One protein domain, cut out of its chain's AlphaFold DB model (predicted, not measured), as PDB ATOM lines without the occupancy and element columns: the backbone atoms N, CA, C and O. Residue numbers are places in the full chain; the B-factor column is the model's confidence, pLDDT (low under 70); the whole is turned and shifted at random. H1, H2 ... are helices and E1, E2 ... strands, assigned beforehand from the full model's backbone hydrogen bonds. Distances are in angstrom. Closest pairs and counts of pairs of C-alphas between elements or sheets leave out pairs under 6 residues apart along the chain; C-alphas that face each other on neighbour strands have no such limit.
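Overview. This is residues 8 to 123 of the 133 residues of an uncharacterized protein of bioreactor metagenome (UniProt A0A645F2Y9). The domain has two lobes set end to end along its longest axis: one is a sheet of three strands, E3, E4 and E5, with the short helix H4 over one face, and the other is a ribbon of two strands, E1 and E2, with the helix H5 packed mainly on E2 and H2 meeting H5. Two stretches cross from lobe to lobe: the long link of residues 46 to 63, and residues 105 to 112, which pair briefly with E3 and then with E2. The printed part has 116 residues, with five named helices and five named strands in the order E1 H1 E2 H2 E3 H3 E4 E5 H4 H5, and both sheets, E3 - E4 - E5 and E1 - E2, are antiparallel. The class is mixed, helices and strands, with 55 of the 116 residues, under half, in named elements. The whole is only just compact, close to loose, with a radius of gyration of the C-alphas of 16.0 A, and only just elongated, with spans of 45 by 30 by 23 A.

Along the chain. In the larger sheet E3 is residues 64 to 68, 13.7 A from first to last C-alpha, E4 is residues 83 to 87, 13.8 A, and E5 is residues 93 to 96, 9.4 A. C-alpha 64 stands at (66.483, 95.836, 101.988). H3, residues 69 to 72, spans 5.1 A, and H4, residues 100 to 104, spans 8.1 A. In the other sheet E1, residues 8 to 12, spans 13.3 A from C-alpha 8 at (55.380, 93.766, 104.228), and E2, residues 32 to 38, spans 16.4 A. H1 is residues 24 to 27, 4.9 A, and H2 is residues 40 to 45, 8.8 A. H5, residues 113 to 122, is the longest helix and spans 14.6 A, ending with C-alpha 122 at (52.994, 110.091, 92.734).

Arrangement. E4 is the inner strand of its sheet, and E3 and E5 are the edge strands. E3 and E4 are antiparallel at 155 degrees, with N 65 and O 86 within hydrogen-bond range at 2.8 A. E4 and E5 form a hairpin at 146 degrees, with N 85 and O 93 at 2.8 A. H4 is on this sheet at a height over the sheet of 9.0 A, and it lies only just over E4, with 3 of its C-alphas falling on that strand. Its closest C-alphas to E3 are those of Asn 102 and Ile 64, 6.9 A apart. H3 only grazes the sheet, with residues 69 to 71. Residues 106 to 107 pair in parallel with residues 65 to 66 of E3, and residues 110 to 111 pair in parallel with residues 37 to 38 of E2. E1 and E2 are antiparallel at 151 degrees, with N 9 and O 36 at 2.9 A. The closest C-alphas of E2 and H5 are those of Thr 38 and Pro 113, 6.3 A apart, while E1 and H5 are near each other, with 5 pairs of C-alphas within 10 A. H2 and H5 touch, about perpendicular at 82 degrees, with the C-alphas of Gly 43 and Pro 113 closest at 5.0 A. H1 touches no helix; its closest C-alphas to E1 are those of Ala 27 and Phe 12, 7.6 A apart. Every O i to N i+4 pair is within hydrogen-bond range in H2 and H5; H4 has 0 of 1 but 2 of 2 O i to N i+3 pairs, and H1 and H3 are too short for an i+4 pair.

Size, cuts and confidence. The two C-alphas farthest apart, those of Asp 19 and Gly 96, are 46.5 A apart. The printed part has no cut. The links from E1 to H1 and from H2 to E3 are long, with 11 and 18 residues. The mean pLDDT of the printed part is 94.0, and no printed residue is under 70.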
ATOM      1  N   VAL A   8      54.711  93.339 105.458       94.19
ATOM      2  CA  VAL A   8      55.380  93.766 104.228       94.19
ATOM      3  C   VAL A   8      54.457  93.449 103.060       94.19
ATOM      4  O   VAL A   8      53.956  92.329 102.957       94.19
ATOM      5  N   ILE A   9      54.224  94.438 102.207       95.69
ATOM      6  CA  ILE A   9      53.498  94.284 100.949       95.69
ATOM      7  C   ILE A   9      54.450  94.446  99.766       95.69
ATOM      8  O   ILE A   9      55.481  95.111  99.878       95.69
ATOM      9  N   ARG A  10      54.059  93.849  98.641       95.69
ATOM     10  CA  ARG A  10      54.590  94.131  97.307       95.69
ATOM     11  C   ARG A  10      53.528  94.901  96.549       95.69
ATOM     12  O   ARG A  10      52.365  94.496  96.567       95.69
ATOM     13  N   VAL A  11      53.931  95.987  95.916       96.62
ATOM     14  CA  VAL A  11      53.114  96.695  94.937       96.62
ATOM     15  C   VAL A  11      53.713  96.404  93.574       96.62
ATOM     16  O   VAL A  11      54.926  96.479  93.411       96.62
ATOM     17  N   PHE A  12      52.869  96.019  92.627       96.25
ATOM     18  CA  PHE A  12      53.270  95.672  91.267       96.25
ATOM     19  C   PHE A  12      53.015  96.862  90.342       96.25
ATOM     20  O   PHE A  12      52.108  97.654  90.604       96.25
ATOM     21  N   LYS A  13      53.826  97.002  89.288       96.44
ATOM     22  CA  LYS A  13      53.709  98.117  88.335       96.44
ATOM     23  C   LYS A  13      52.475  98.014  87.443       96.44
ATOM     24  O   LYS A  13      51.923  99.046  87.059       96.44
ATOM     25  N   GLU A  14      52.081  96.786  87.113       95.75
ATOM     26  CA  GLU A  14      50.951  96.510  86.228       95.75
ATOM     27  C   GLU A  14      49.638  97.024  86.827       95.75
ATOM     28  O   GLU A  14      49.410  96.923  88.039       95.75
ATOM     29  N   LYS A  15      48.778  97.597  85.981       93.88
ATOM     30  CA  LYS A  15      47.530  98.240  86.407       93.88
ATOM     31  C   LYS A  15      46.350  97.548  85.754       93.88
ATOM     32  O   LYS A  15      46.319  97.376  84.545       93.88
ATOM     33  N   TYR A  16      45.337  97.268  86.561       93.00
ATOM     34  CA  TYR A  16      44.121  96.600  86.116       93.00
ATOM     35  C   TYR A  16      42.902  97.511  86.315       93.00
ATOM     36  O   TYR A  16      42.889  98.299  87.274       93.00
ATOM     37  N   PRO A  17      41.883  97.428  85.442       92.75
ATOM     38  CA  PRO A  17      40.577  98.039  85.676       92.75
ATOM     39  C   PRO A  17      39.968  97.598  87.017       92.75
ATOM     40  O   PRO A  17      40.208  96.492  87.493       92.75
ATOM     41  N   LEU A  18      39.179  98.466  87.659       87.62
ATOM     42  CA  LEU A  18      38.604  98.185  88.989       87.62
ATOM     43  C   LEU A  18      37.512  97.104  88.974       87.62
ATOM     44  O   LEU A  18      37.217  96.508  90.012       87.62
ATOM     45  N   ASP A  19      36.882  96.910  87.823       89.94
ATOM     46  CA  ASP A  19      35.836  95.932  87.541       89.94
ATOM     47  C   ASP A  19      36.387  94.588  87.042       89.94
ATOM     48  O   ASP A  19      35.644  93.609  86.985       89.94
ATOM     49  N   GLU A  20      37.690  94.511  86.775       91.31
ATOM     50  CA  GLU A  20      38.381  93.298  86.355       91.31
ATOM     51  C   GLU A  20      39.096  92.633  87.539       91.31
ATOM     52  O   GLU A  20      39.726  93.285  88.377       91.31
ATOM     53  N   ILE A  21      39.003  91.305  87.622       90.12
ATOM     54  CA  ILE A  21      39.847  90.517  88.520       90.12
ATOM     55  C   ILE A  21      40.957  89.924  87.653       90.12
ATOM     56  O   ILE A  21      40.652  89.041  86.853       90.12
ATOM     57  N   PRO A  22      42.215  90.377  87.794       92.44
ATOM     58  CA  PRO A  22      43.301  89.838  86.992       92.44
ATOM     59  C   PRO A  22      43.610  88.395  87.373       92.44
ATOM     60  O   PRO A  22      43.349  87.969  88.506       92.44
ATOM     61  N   GLU A  23      44.264  87.678  86.464       94.81
ATOM     62  CA  GLU A  23      44.834  86.368  86.758       94.81
ATOM     63  C   GLU A  23      45.891  86.499  87.858       94.81
ATOM     64  O   GLU A  23      47.017  86.954  87.650       94.81
ATOM     65  N   LEU A  24      45.506  86.134  89.085       94.44
ATOM     66  CA  LEU A  24      46.271  86.482  90.284       94.44
ATOM     67  C   LEU A  24      47.684  85.908  90.258       94.44
ATOM     68  O   LEU A  24      48.598  86.549  90.766       94.44
ATOM     69  N   THR A  25      47.859  84.720  89.677       94.56
ATOM     70  CA  THR A  25      49.159  84.055  89.524       94.56
ATOM     71  C   THR A  25      50.100  84.856  88.630       94.56
ATOM     72  O   THR A  25      51.269  85.005  88.979       94.56
ATOM     73  N   GLU A  26      49.595  85.395  87.521       93.69
ATOM     74  CA  GLU A  26      50.366  86.242  86.610       93.69
ATOM     75  C   GLU A  26      50.667  87.588  87.274       93.69
ATOM     76  O   GLU A  26      51.817  88.021  87.328       93.69
ATOM     77  N   ALA A  27      49.656  88.193  87.908       93.69
ATOM     78  CA  ALA A  27      49.795  89.472  88.591       93.69
ATOM     79  C   ALA A  27      50.886  89.453  89.677       93.69
ATOM     80  O   ALA A  27      51.655  90.406  89.788       93.69
ATOM     81  N   VAL A  28      50.998  88.372  90.466       94.31
ATOM     82  CA  VAL A  28      52.024  88.272  91.524       94.31
ATOM     83  C   VAL A  28      53.429  87.916  91.023       94.31
ATOM     84  O   VAL A  28      54.369  87.943  91.823       94.31
ATOM     85  N   GLN A  29      53.572  87.557  89.745       94.25
ATOM     86  CA  GLN A  29      54.858  87.333  89.072       94.25
ATOM     87  C   GLN A  29      55.333  88.565  88.290       94.25
ATOM     88  O   GLN A  29      56.465  88.579  87.808       94.25
ATOM     89  N   GLY A  30      54.489  89.593  88.176       94.00
ATOM     90  CA  GLY A  30      54.811  90.831  87.480       94.00
ATOM     91  C   GLY A  30      55.932  91.640  88.137       94.00
ATOM     92  O   GLY A  30      56.399  91.359  89.245       94.00
ATOM     93  N   GLU A  31      56.347  92.700  87.444       95.25
ATOM     94  CA  GLU A  31      57.388  93.594  87.938       95.25
ATOM     95  C   GLU A  31      56.933  94.329  89.207       95.25
ATOM     96  O   GLU A  31      55.845  94.912  89.274       95.25
ATOM     97  N   ILE A  32      57.792  94.309  90.224       95.44
ATOM     98  CA  ILE A  32      57.550  94.989  91.494       95.44
ATOM     99  C   ILE A  32      57.894  96.468  91.329       95.44
ATOM    100  O   ILE A  32      58.983  96.817  90.881       95.44
ATOM    101  N   ASP A  33      56.962  97.328  91.718       96.88
ATOM    102  CA  ASP A  33      57.173  98.768  91.808       96.88
ATOM    103  C   ASP A  33      57.924  99.104  93.100       96.88
ATOM    104  O   ASP A  33      59.006  99.687  93.083       96.88
ATOM    105  N   PHE A  34      57.385  98.665  94.242       97.38
ATOM    106  CA  PHE A  34      58.030  98.861  95.535       97.38
ATOM    107  C   PHE A  34      57.553  97.893  96.616       97.38
ATOM    108  O   PHE A  34      56.498  97.255  96.523       97.38
ATOM    109  N   TYR A  35      58.313  97.868  97.710       97.06
ATOM    110  CA  TYR A  35      57.920  97.227  98.961       97.06
ATOM    111  C   TYR A  35      57.595  98.262 100.037       97.06
ATOM    112  O   TYR A  35      58.156  99.359 100.074       97.06
ATOM    113  N   ALA A  36      56.693  97.911 100.952       96.88
ATOM    114  CA  ALA A  36      56.352  98.783 102.071       96.88
ATOM    115  C   ALA A  36      55.863  98.010 103.296       96.88
ATOM    116  O   ALA A  36      55.240  96.955 103.177       96.88
ATOM    117  N   HIS A  37      56.078  98.588 104.476       96.19
ATOM    118  CA  HIS A  37      55.417  98.169 105.707       96.19
ATOM    119  C   HIS A  37      54.065  98.879 105.854       96.19
ATOM    120  O   HIS A  37      54.015 100.107 105.842       96.19
ATOM    121  N   THR A  38      52.965  98.142 106.035       96.44
ATOM    122  CA  THR A  38      51.637  98.741 106.277       96.44
ATOM    123  C   THR A  38      50.664  97.807 107.011       96.44
ATOM    124  O   THR A  38      50.954  96.637 107.277       96.44
ATOM    125  N   PHE A  39      49.483  98.328 107.347       95.44
ATOM    126  CA  PHE A  39      48.391  97.609 108.000       95.44
ATOM    127  C   PHE A  39      47.284  97.255 106.996       95.44
ATOM    128  O   PHE A  39      46.349  98.026 106.787       95.44
ATOM    129  N   ILE A  40      47.348  96.044 106.426       95.00
ATOM    130  CA  ILE A  40      46.386  95.532 105.422       95.00
ATOM    131  C   ILE A  40      44.931  95.651 105.897       95.00
ATOM    132  O   ILE A  40      44.080  96.187 105.189       95.00
ATOM    133  N   LYS A  41      44.649  95.207 107.129       94.25
ATOM    134  CA  LYS A  41      43.293  95.242 107.703       94.25
ATOM    135  C   LYS A  41      42.728  96.663 107.795       94.25
ATOM    136  O   LYS A  41      41.539  96.854 107.560       94.25
ATOM    137  N   LEU A  42      43.569  97.646 108.125       95.31
ATOM    138  CA  LEU A  42      43.145  99.040 108.217       95.31
ATOM    139  C   LEU A  42      42.809  99.600 106.832       95.31
ATOM    140  O   LEU A  42      41.769 100.229 106.685       95.31
ATOM    141  N   GLY A  43      43.625  99.314 105.812       96.81
ATOM    142  CA  GLY A  43      43.351  99.759 104.442       96.81
ATOM    143  C   GLY A  43      42.045  99.193 103.879       96.81
ATOM    144  O   GLY A  43      41.282  99.930 103.262       96.81
ATOM    145  N   ILE A  44      41.732  97.927 104.181       96.50
ATOM    146  CA  ILE A  44      40.432  97.326 103.839       96.50
ATOM    147  C   ILE A  44      39.291  98.029 104.590       96.50
ATOM    148  O   ILE A  44      38.300  98.405 103.974       96.50
ATOM    149  N   LYS A  45      39.430  98.270 105.904       96.81
ATOM    150  CA  LYS A  45      38.410  98.972 106.710       96.81
ATOM    151  C   LYS A  45      38.151 100.405 106.224       96.81
ATOM    152  O   LYS A  45      37.030 100.885 106.324       96.81
ATOM    153  N   MET A  46      39.178 101.075 105.706       96.94
ATOM    154  CA  MET A  46      39.080 102.413 105.113       96.94
ATOM    155  C   MET A  46      38.494 102.409 103.690       96.94
ATOM    156  O   MET A  46      38.363 103.474 103.100       96.94
ATOM    157  N   GLY A  47      38.190 101.240 103.111       96.19
ATOM    158  CA  GLY A  47      37.702 101.125 101.735       96.19
ATOM    159  C   GLY A  47      38.763 101.394 100.663       96.19
ATOM    160  O   GLY A  47      38.418 101.581  99.503       96.19
ATOM    161  N   LEU A  48      40.053 101.418 101.026       96.12
ATOM    162  CA  LEU A  48      41.148 101.682 100.084       96.12
ATOM    163  C   LEU A  48      41.531 100.443  99.273       96.12
ATOM    164  O   LEU A  48      42.000 100.570  98.146       96.12
ATOM    165  N   TRP A  49      41.356  99.253  99.854       95.06
ATOM    166  CA  TRP A  49      41.720  97.976  99.245       95.06
ATOM    167  C   TRP A  49      40.577  96.976  99.350       95.06
ATOM    168  O   TRP A  49      39.906  96.885 100.378       95.06
ATOM    169  N   LYS A  50      40.425  96.154  98.313       93.25
ATOM    170  CA  LYS A  50      39.521  95.005  98.292       93.25
ATOM    171  C   LYS A  50      40.350  93.729  98.205       93.25
ATOM    172  O   LYS A  50      41.259  93.631  97.386       93.25
ATOM    173  N   LYS A  51      40.040  92.734  99.040       92.88
ATOM    174  CA  LYS A  51      40.611  91.393  98.870       92.88
ATOM    175  C   LYS A  51      39.959  90.742  97.647       92.88
ATOM    176  O   LYS A  51      38.744  90.576  97.642       92.88
ATOM    177  N   VAL A  52      40.766  90.360  96.660       93.19
ATOM    178  CA  VAL A  52      40.295  89.731  95.410       93.19
ATOM    179  C   VAL A  52      40.524  88.217  95.355       93.19
ATOM    180  O   VAL A  52      39.836  87.525  94.621       93.19
ATOM    181  N   GLY A  53      41.428  87.672  96.174       93.62
ATOM    182  CA  GLY A  53      41.689  86.231  96.223       93.62
ATOM    183  C   GLY A  53      42.935  85.891  97.032       93.62
ATOM    184  O   GLY A  53      43.339  86.664  97.908       93.62
ATOM    185  N   ASN A  54      43.525  84.728  96.755       94.69
ATOM    186  CA  ASN A  54      44.818  84.312  97.295       94.69
ATOM    187  C   ASN A  54      45.686  83.784  96.144       94.69
ATOM    188  O   ASN A  54      45.181  83.081  95.276       94.69
ATOM    189  N   ALA A  55      46.980  84.082  96.181       94.38
ATOM    190  CA  ALA A  55      47.979  83.556  95.259       94.38
ATOM    191  C   ALA A  55      49.261  83.234  96.044       94.38
ATOM    192  O   ALA A  55      49.508  83.862  97.084       94.38
ATOM    193  N   PRO A  56      50.063  82.254  95.600       92.94
ATOM    194  CA  PRO A  56      51.331  81.942  96.244       92.94
ATOM    195  C   PRO A  56      52.346  83.081  96.060       92.94
ATOM    196  O   PRO A  56      52.243  83.924  95.171       92.94
ATOM    197  N   VAL A  57      53.353  83.110  96.929       89.94
ATOM    198  CA  VAL A  57      54.500  84.009  96.782       89.94
ATOM    199  C   VAL A  57      55.534  83.304  95.913       89.94
ATOM    200  O   VAL A  57      56.077  82.285  96.326       89.94
ATOM    201  N   PHE A  58      55.801  83.842  94.724       86.94
ATOM    202  CA  PHE A  58      56.870  83.361  93.850       86.94
ATOM    203  C   PHE A  58      58.183  84.104  94.111       86.94
ATOM    204  O   PHE A  58      58.169  85.305  94.400       86.94
ATOM    205  N   GLY A  59      59.294  83.379  93.957       83.62
ATOM    206  CA  GLY A  59      60.654  83.905  94.075       83.62
ATOM    207  C   GLY A  59      61.118  84.163  95.511       83.62
ATOM    208  O   GLY A  59      60.356  84.074  96.475       83.62
ATOM    209  N   GLU A  60      62.403  84.492  95.647       86.25
ATOM    210  CA  GLU A  60      62.965  84.961  96.911       86.25
ATOM    211  C   GLU A  60      62.592  86.431  97.139       86.25
ATOM    212  O   GLU A  60      62.795  87.289  96.279       86.25
ATOM    213  N   VAL A  61      62.068  86.743  98.324       89.75
ATOM    214  CA  VAL A  61      61.766  88.126  98.707       89.75
ATOM    215  C   VAL A  61      63.000  88.753  99.349       89.75
ATOM    216  O   VAL A  61      63.135  88.786 100.574       89.75
ATOM    217  N   ASN A  62      63.899  89.262  98.509       90.12
ATOM    218  CA  ASN A  62      65.153  89.876  98.938       90.12
ATOM    219  C   ASN A  62      65.099  91.413  98.867       90.12
ATOM    220  O   ASN A  62      65.695  92.036  97.993       90.12
ATOM    221  N   VAL A  63      64.353  92.033  99.783       95.06
ATOM    222  CA  VAL A  63      64.284  93.499  99.915       95.06
ATOM    223  C   VAL A  63      65.077  93.983 101.126       95.06
ATOM    224  O   VAL A  63      64.994  93.399 102.210       95.06
ATOM    225  N   ILE A  64      65.805  95.084 100.933       96.88
ATOM    226  CA  ILE A  64      66.483  95.836 101.988       96.88
ATOM    227  C   ILE A  64      65.587  97.006 102.380       96.88
ATOM    228  O   ILE A  64      65.119  97.758 101.526       96.88
ATOM    229  N   PHE A  65      65.372  97.185 103.673       97.12
ATOM    230  CA  PHE A  65      64.724  98.356 104.238       97.12
ATOM    231  C   PHE A  65      65.730  99.223 104.976       97.12
ATOM    232  O   PHE A  65      66.736  98.723 105.474       97.12
ATOM    233  N   ARG A  66      65.426 100.516 105.084       96.44
ATOM    234  CA  ARG A  66      66.216 101.493 105.831       96.44
ATOM    235  C   ARG A  66      65.375 102.357 106.758       96.44
ATOM    236  O   ARG A  66      64.206 102.648 106.488       96.44
ATOM    237  N   ARG A  67      66.000 102.825 107.838       94.62
ATOM    238  CA  ARG A  67      65.500 103.923 108.667       94.62
ATOM    239  C   ARG A  67      66.624 104.868 109.080       94.62
ATOM    240  O   ARG A  67      67.701 104.406 109.445       94.62
ATOM    241  N   SER A  68      66.371 106.173 109.027       96.00
ATOM    242  CA  SER A  68      67.276 107.176 109.597       96.00
ATOM    243  C   SER A  68      67.002 107.332 111.090       96.00
ATOM    244  O   SER A  68      65.846 107.501 111.496       96.00
ATOM    245  N   LYS A  69      68.063 107.308 111.900       93.25
ATOM    246  CA  LYS A  69      67.975 107.591 113.338       93.25
ATOM    247  C   LYS A  69      67.622 109.051 113.618       93.25
ATOM    248  O   LYS A  69      66.918 109.318 114.589       93.25
ATOM    249  N   ASP A  70      68.008 109.974 112.738       93.31
ATOM    250  CA  ASP A  70      67.656 111.394 112.862       93.31
ATOM    251  C   ASP A  70      66.140 111.599 112.791       93.31
ATOM    252  O   ASP A  70      65.575 112.343 113.589       93.31
ATOM    253  N   TYR A  71      65.458 110.858 111.909       87.81
ATOM    254  CA  TYR A  71      63.996 110.887 111.824       87.81
ATOM    255  C   TYR A  71      63.330 110.389 113.115       87.81
ATOM    256  O   TYR A  71      62.364 110.986 113.586       87.81
ATOM    257  N   THR A  72      63.830 109.297 113.702       77.81
ATOM    258  CA  THR A  72      63.247 108.724 114.928       77.81
ATOM    259  C   THR A  72      63.516 109.563 116.172       77.81
ATOM    260  O   THR A  72      62.714 109.544 117.098       77.81
ATOM    261  N   GLU A  73      64.617 110.309 116.181       83.69
ATOM    262  CA  GLU A  73      64.988 111.228 117.262       83.69
ATOM    263  C   GLU A  73      64.302 112.602 117.117       83.69
ATOM    264  O   GLU A  73      64.504 113.483 117.946       83.69
ATOM    265  N   GLY A  74      63.464 112.794 116.087       78.25
ATOM    266  CA  GLY A  74      62.712 114.033 115.860       78.25
ATOM    267  C   GLY A  74      63.523 115.153 115.199       78.25
ATOM    268  O   GLY A  74      63.021 116.268 115.048       78.25
ATOM    269  N   ASN A  75      64.747 114.863 114.757       79.81
ATOM    270  CA  ASN A  75      65.611 115.821 114.083       79.81
ATOM    271  C   ASN A  75      65.204 115.963 112.609       79.81
ATOM    272  O   ASN A  75      65.145 114.997 111.841       79.81
ATOM    273  N   LYS A  76      64.943 117.202 112.182       86.19
ATOM    274  CA  LYS A  76      64.711 117.518 110.768       86.19
ATOM    275  C   LYS A  76      66.037 117.837 110.071       86.19
ATOM    276  O   LYS A  76      66.411 118.999 109.951       86.19
ATOM    277  N   VAL A  77      66.739 116.799 109.624       93.12
ATOM    278  CA  VAL A  77      67.948 116.879 108.793       93.12
ATOM    279  C   VAL A  77      67.620 116.644 107.316       93.12
ATOM    280  O   VAL A  77      66.845 115.763 106.964       93.12
ATOM    281  N   LYS A  78      68.213 117.421 106.409       93.06
ATOM    282  CA  LYS A  78      67.970 117.213 104.970       93.06
ATOM    283  C   LYS A  78      68.597 115.915 104.471       93.06
ATOM    284  O   LYS A  78      67.918 115.149 103.803       93.06
ATOM    285  N   VAL A  79      69.852 115.678 104.847       95.44
ATOM    286  CA  VAL A  79      70.620 114.482 104.497       95.44
ATOM    287  C   VAL A  79      71.047 113.798 105.789       95.44
ATOM    288  O   VAL A  79      71.619 114.439 106.670       95.44
ATOM    289  N   SER A  80      70.728 112.514 105.920       95.88
ATOM    290  CA  SER A  80      71.106 111.689 107.069       95.88
ATOM    291  C   SER A  80      72.365 110.890 106.748       95.88
ATOM    292  O   SER A  80      72.479 110.293 105.680       95.88
ATOM    293  N   GLU A  81      73.263 110.780 107.721       96.38
ATOM    294  CA  GLU A  81      74.399 109.844 107.700       96.38
ATOM    295  C   GLU A  81      74.238 108.738 108.758       96.38
ATOM    296  O   GLU A  81      75.164 107.976 109.020       96.38
ATOM    297  N   ARG A  82      73.068 108.658 109.406       96.56
ATOM    298  CA  ARG A  82      72.798 107.769 110.543       96.56
ATOM    299  C   ARG A  82      71.732 106.744 110.178       96.56
ATOM    300  O   ARG A  82      70.607 106.792 110.678       96.56
ATOM    301  N   TRP A  83      72.083 105.821 109.286       97.50
ATOM    302  CA  TRP A  83      71.156 104.815 108.772       97.50
ATOM    303  C   TRP A  83      71.274 103.464 109.472       97.50
ATOM    304  O   TRP A  83      72.360 102.976 109.792       97.50
ATOM    305  N   GLU A  84      70.121 102.830 109.650       96.88
ATOM    306  CA  GLU A  84      69.985 101.416 109.976       96.88
ATOM    307  C   GLU A  84      69.289 100.704 108.817       96.88
ATOM    308  O   GLU A  84      68.311 101.226 108.277       96.88
ATOM    309  N   VAL A  85      69.770  99.516 108.456       97.31
ATOM    310  CA  VAL A  85      69.223  98.683 107.377       97.31
ATOM    311  C   VAL A  85      68.888  97.277 107.860       97.31
ATOM    312  O   VAL A  85      69.455  96.801 108.843       97.31
ATOM    313  N   TRP A  86      67.949  96.610 107.193       95.81
ATOM    314  CA  TRP A  86      67.584  95.221 107.480       95.81
ATOM    315  C   TRP A  86      66.906  94.556 106.284       95.81
ATOM    316  O   TRP A  86      66.283  95.222 105.462       95.81
ATOM    317  N   HIS A  87      66.967  93.226 106.234       94.31
ATOM    318  CA  HIS A  87      66.097  92.419 105.376       94.31
ATOM    319  C   HIS A  87      64.858  91.964 106.149       94.31
ATOM    320  O   HIS A  87      64.846  91.944 107.386       94.31
ATOM    321  N   ILE A  88      63.815  91.539 105.430       90.75
ATOM    322  CA  ILE A  88      62.624  90.947 106.054       90.75
ATOM    323  C   ILE A  88      63.048  89.812 106.995       90.75
ATOM    324  O   ILE A  88      63.883  88.977 106.658       90.75
ATOM    325  N   ASN A  89      62.455  89.784 108.191       87.00
ATOM    326  CA  ASN A  89      62.714  88.784 109.232       87.00
ATOM    327  C   ASN A  89      64.151  88.759 109.787       87.00
ATOM    328  O   ASN A  89      64.450  87.888 110.599       87.00
ATOM    329  N   LYS A  90      65.013  89.714 109.428       91.94
ATOM    330  CA  LYS A  90      66.339  89.896 110.034       91.94
ATOM    331  C   LYS A  90      66.323  91.031 111.061       91.94
ATOM    332  O   LYS A  90      65.297  91.696 111.253       91.94
ATOM    333  N   ASP A  91      67.443  91.194 111.752       92.38
ATOM    334  CA  ASP A  91      67.655  92.268 112.719       92.38
ATOM    335  C   ASP A  91      68.152  93.548 112.044       92.38
ATOM    336  O   ASP A  91      68.669  93.529 110.923       92.38
ATOM    337  N   PHE A  92      67.982  94.668 112.745       93.50
ATOM    338  CA  PHE A  92      68.493  95.965 112.323       93.50
ATOM    339  C   PHE A  92      70.017  95.999 112.419       93.50
ATOM    340  O   PHE A  92      70.594  95.630 113.441       93.50
ATOM    341  N   ARG A  93      70.664  96.517 111.378       95.88
ATOM    342  CA  ARG A  93      72.100  96.776 111.349       95.88
ATOM    343  C   ARG A  93      72.348  98.258 111.118       95.88
ATOM    344  O   ARG A  93      71.963  98.794 110.084       95.88
ATOM    345  N   TYR A  94      73.028  98.911 112.053       96.94
ATOM    346  CA  TYR A  94      73.533 100.264 111.837       96.94
ATOM    347  C   TYR A  94      74.671 100.245 110.813       96.94
ATOM    348  O   TYR A  94      75.586  99.427 110.919       96.94
ATOM    349  N   VAL A  95      74.597 101.129 109.820       97.81
ATOM    350  CA  VAL A  95      75.580 101.219 108.728       97.81
ATOM    351  C   VAL A  95      76.165 102.618 108.558       97.81
ATOM    352  O   VAL A  95      77.102 102.785 107.789       97.81
ATOM    353  N   GLY A  96      75.669 103.622 109.287       97.00
ATOM    354  CA  GLY A  96      76.097 105.002 109.063       97.00
ATOM    355  C   GLY A  96      75.612 105.478 107.696       97.00
ATOM    356  O   GLY A  96      74.405 105.482 107.466       97.00
ATOM    357  N   LYS A  97      76.522 105.862 106.794       97.06
ATOM    358  CA  LYS A  97      76.197 106.262 105.415       97.06
ATOM    359  C   LYS A  97      75.639 105.084 104.610       97.06
ATOM    360  O   LYS A  97      76.026 103.935 104.810       97.06
ATOM    361  N   LEU A  98      74.719 105.364 103.684       96.38
ATOM    362  CA  LEU A  98      74.240 104.343 102.752       96.38
ATOM    363  C   LEU A  98      75.204 104.222 101.579       96.38
ATOM    364  O   LEU A  98      75.363 105.153 100.796       96.38
ATOM    365  N   GLU A  99      75.783 103.038 101.430       95.50
ATOM    366  CA  GLU A  99      76.746 102.714 100.382       95.50
ATOM    367  C   GLU A  99      76.360 101.407  99.677       95.50
ATOM    368  O   GLU A  99      75.663 100.558 100.245       95.50
ATOM    369  N   GLY A 100      76.797 101.249  98.424       95.88
ATOM    370  CA  GLY A 100      76.548 100.048  97.622       95.88
ATOM    371  C   GLY A 100      75.063  99.680  97.523       95.88
ATOM    372  O   GLY A 100      74.205 100.536  97.300       95.88
ATOM    373  N   GLU A 101      74.751  98.399  97.729       95.00
ATOM    374  CA  GLU A 101      73.383  97.867  97.640       95.00
ATOM    375  C   GLU A 101      72.415  98.486  98.662       95.00
ATOM    376  O   GLU A 101      71.219  98.583  98.391       95.00
ATOM    377  N   ASN A 102      72.908  99.006  99.794       96.25
ATOM    378  CA  ASN A 102      72.055  99.656 100.795       96.25
ATOM    379  C   ASN A 102      71.398 100.942 100.266       96.25
ATOM    380  O   ASN A 102      70.395 101.393 100.821       96.25
ATOM    381  N   ARG A 103      71.917 101.533  99.180       95.75
ATOM    382  CA  ARG A 103      71.304 102.698  98.521       95.75
ATOM    383  C   ARG A 103      70.001 102.351  97.797       95.75
ATOM    384  O   ARG A 103      69.177 103.233  97.586       95.75
ATOM    385  N   LYS A 104      69.772 101.069  97.488       95.19
ATOM    386  CA  LYS A 104      68.516 100.556  96.915       95.19
ATOM    387  C   LYS A 104      67.442 100.294  97.980       95.19
ATOM    388  O   LYS A 104      66.365  99.803  97.655       95.19
ATOM    389  N   ALA A 105      67.732 100.574  99.253       96.75
ATOM    390  CA  ALA A 105      66.845 100.220 100.348       96.75
ATOM    391  C   ALA A 105      65.546 101.041 100.362       96.75
ATOM    392  O   ALA A 105      65.537 102.277 100.304       96.75
ATOM    393  N   GLU A 106      64.440 100.332 100.554       97.06
ATOM    394  CA  GLU A 106      63.109 100.891 100.734       97.06
ATOM    395  C   GLU A 106      62.967 101.584 102.090       97.06
ATOM    396  O   GLU A 106      63.569 101.184 103.088       97.06
ATOM    397  N   ILE A 107      62.118 102.609 102.176       95.81
ATOM    398  CA  ILE A 107      61.818 103.228 103.475       95.81
ATOM    399  C   ILE A 107      61.078 102.206 104.343       95.81
ATOM    400  O   ILE A 107      59.943 101.830 104.056       95.81
ATOM    401  N   GLY A 108      61.704 101.797 105.445       94.56
ATOM    402  CA  GLY A 108      61.200 100.749 106.329       94.56
ATOM    403  C   GLY A 108      60.245 101.221 107.426       94.56
ATOM    404  O   GLY A 108      59.841 100.431 108.278       94.56
ATOM    405  N   LEU A 109      59.881 102.507 107.437       93.31
ATOM    406  CA  LEU A 109      58.833 103.018 108.321       93.31
ATOM    407  C   LEU A 109      57.478 102.404 107.962       93.31
ATOM    408  O   LEU A 109      57.157 102.247 106.785       93.31
ATOM    409  N   VAL A 110      56.646 102.141 108.971       94.44
ATOM    410  CA  VAL A 110      55.263 101.719 108.729       94.44
ATOM    411  C   VAL A 110      54.482 102.887 108.143       94.44
ATOM    412  O   VAL A 110      54.382 103.953 108.750       94.44
ATOM    413  N   LYS A 111      53.927 102.686 106.951       95.25
ATOM    414  CA  LYS A 111      53.138 103.681 106.235       95.25
ATOM    415  C   LYS A 111      51.657 103.440 106.469       95.25
ATOM    416  O   LYS A 111      51.173 102.305 106.403       95.25
ATOM    417  N   ALA A 112      50.931 104.525 106.721       95.31
ATOM    418  CA  ALA A 112      49.478 104.495 106.720       95.31
ATOM    419  C   ALA A 112      48.976 103.991 105.350       95.31
ATOM    420  O   ALA A 112      49.583 104.335 104.334       95.31
ATOM    421  N   PRO A 113      47.877 103.217 105.291       97.00
ATOM    422  CA  PRO A 113      47.344 102.702 104.030       97.00
ATOM    423  C   PRO A 113      47.115 103.775 102.957       97.00
ATOM    424  O   PRO A 113      47.427 103.553 101.792       97.00
ATOM    425  N   ILE A 114      46.658 104.968 103.353       97.06
ATOM    426  CA  ILE A 114      46.480 106.096 102.427       97.06
ATOM    427  C   ILE A 114      47.803 106.549 101.789       97.06
ATOM    428  O   ILE A 114      47.844 106.816 100.593       97.06
ATOM    429  N   GLY A 115      48.906 106.521 102.540       96.88
ATOM    430  CA  GLY A 115      50.234 106.874 102.034       96.88
ATOM    431  C   GLY A 115      50.778 105.871 101.012       96.88
ATOM    432  O   GLY A 115      51.590 106.237 100.168       96.88
ATOM    433  N   ILE A 116      50.318 104.613 101.041       97.75
ATOM    434  CA  ILE A 116      50.617 103.641  99.977       97.75
ATOM    435  C   ILE A 116      49.930 104.067  98.677       97.75
ATOM    436  O   ILE A 116      50.579 104.106  97.637       97.75
ATOM    437  N   ILE A 117      48.645 104.438  98.742       96.81
ATOM    438  CA  ILE A 117      47.890 104.929  97.579       96.81
ATOM    439  C   ILE A 117      48.532 106.201  97.006       96.81
ATOM    440  O   ILE A 117      48.645 106.342  95.791       96.81
ATOM    441  N   GLU A 118      48.990 107.117  97.859       96.69
ATOM    442  CA  GLU A 118      49.723 108.314  97.429       96.69
ATOM    443  C   GLU A 118      51.032 107.965  96.713       96.69
ATOM    444  O   GLU A 118      51.297 108.510  95.637       96.69
ATOM    445  N   ARG A 119      51.818 107.019  97.250       97.38
ATOM    446  CA  ARG A 119      53.047 106.549  96.594       97.38
ATOM    447  C   ARG A 119      52.758 105.906  95.244       97.38
ATOM    448  O   ARG A 119      53.457 106.218  94.290       97.38
ATOM    449  N   MET A 120      51.707 105.095  95.131       96.50
ATOM    450  CA  MET A 120      51.285 104.510  93.850       96.50
ATOM    451  C   MET A 120      50.935 105.576  92.800       96.50
ATOM    452  O   MET A 120      51.160 105.374  91.612       96.50
ATOM    453  N   LYS A 121      50.362 106.712  93.221       95.19
ATOM    454  CA  LYS A 121      49.949 107.794  92.311       95.19
ATOM    455  C   LYS A 121      51.087 108.740  91.931       95.19
ATOM    456  O   LYS A 121      51.078 109.277  90.831       95.19
ATOM    457  N   THR A 122      52.016 108.990  92.850       95.94
ATOM    458  CA  THR A 122      52.994 110.091  92.734       95.94
ATOM    459  C   THR A 122      54.450 109.629  92.708       95.94
ATOM    460  O   THR A 122      55.349 110.437  92.488       95.94
ATOM    461  N   GLY A 123      54.705 108.350  92.987       95.06
ATOM    462  CA  GLY A 123      56.040 107.788  93.178       95.06
ATOM    463  C   GLY A 123      56.684 108.123  94.528       95.06
ATOM    464  O   GLY A 123      57.778 107.638  94.814       95.06
TER     465      GLY A 123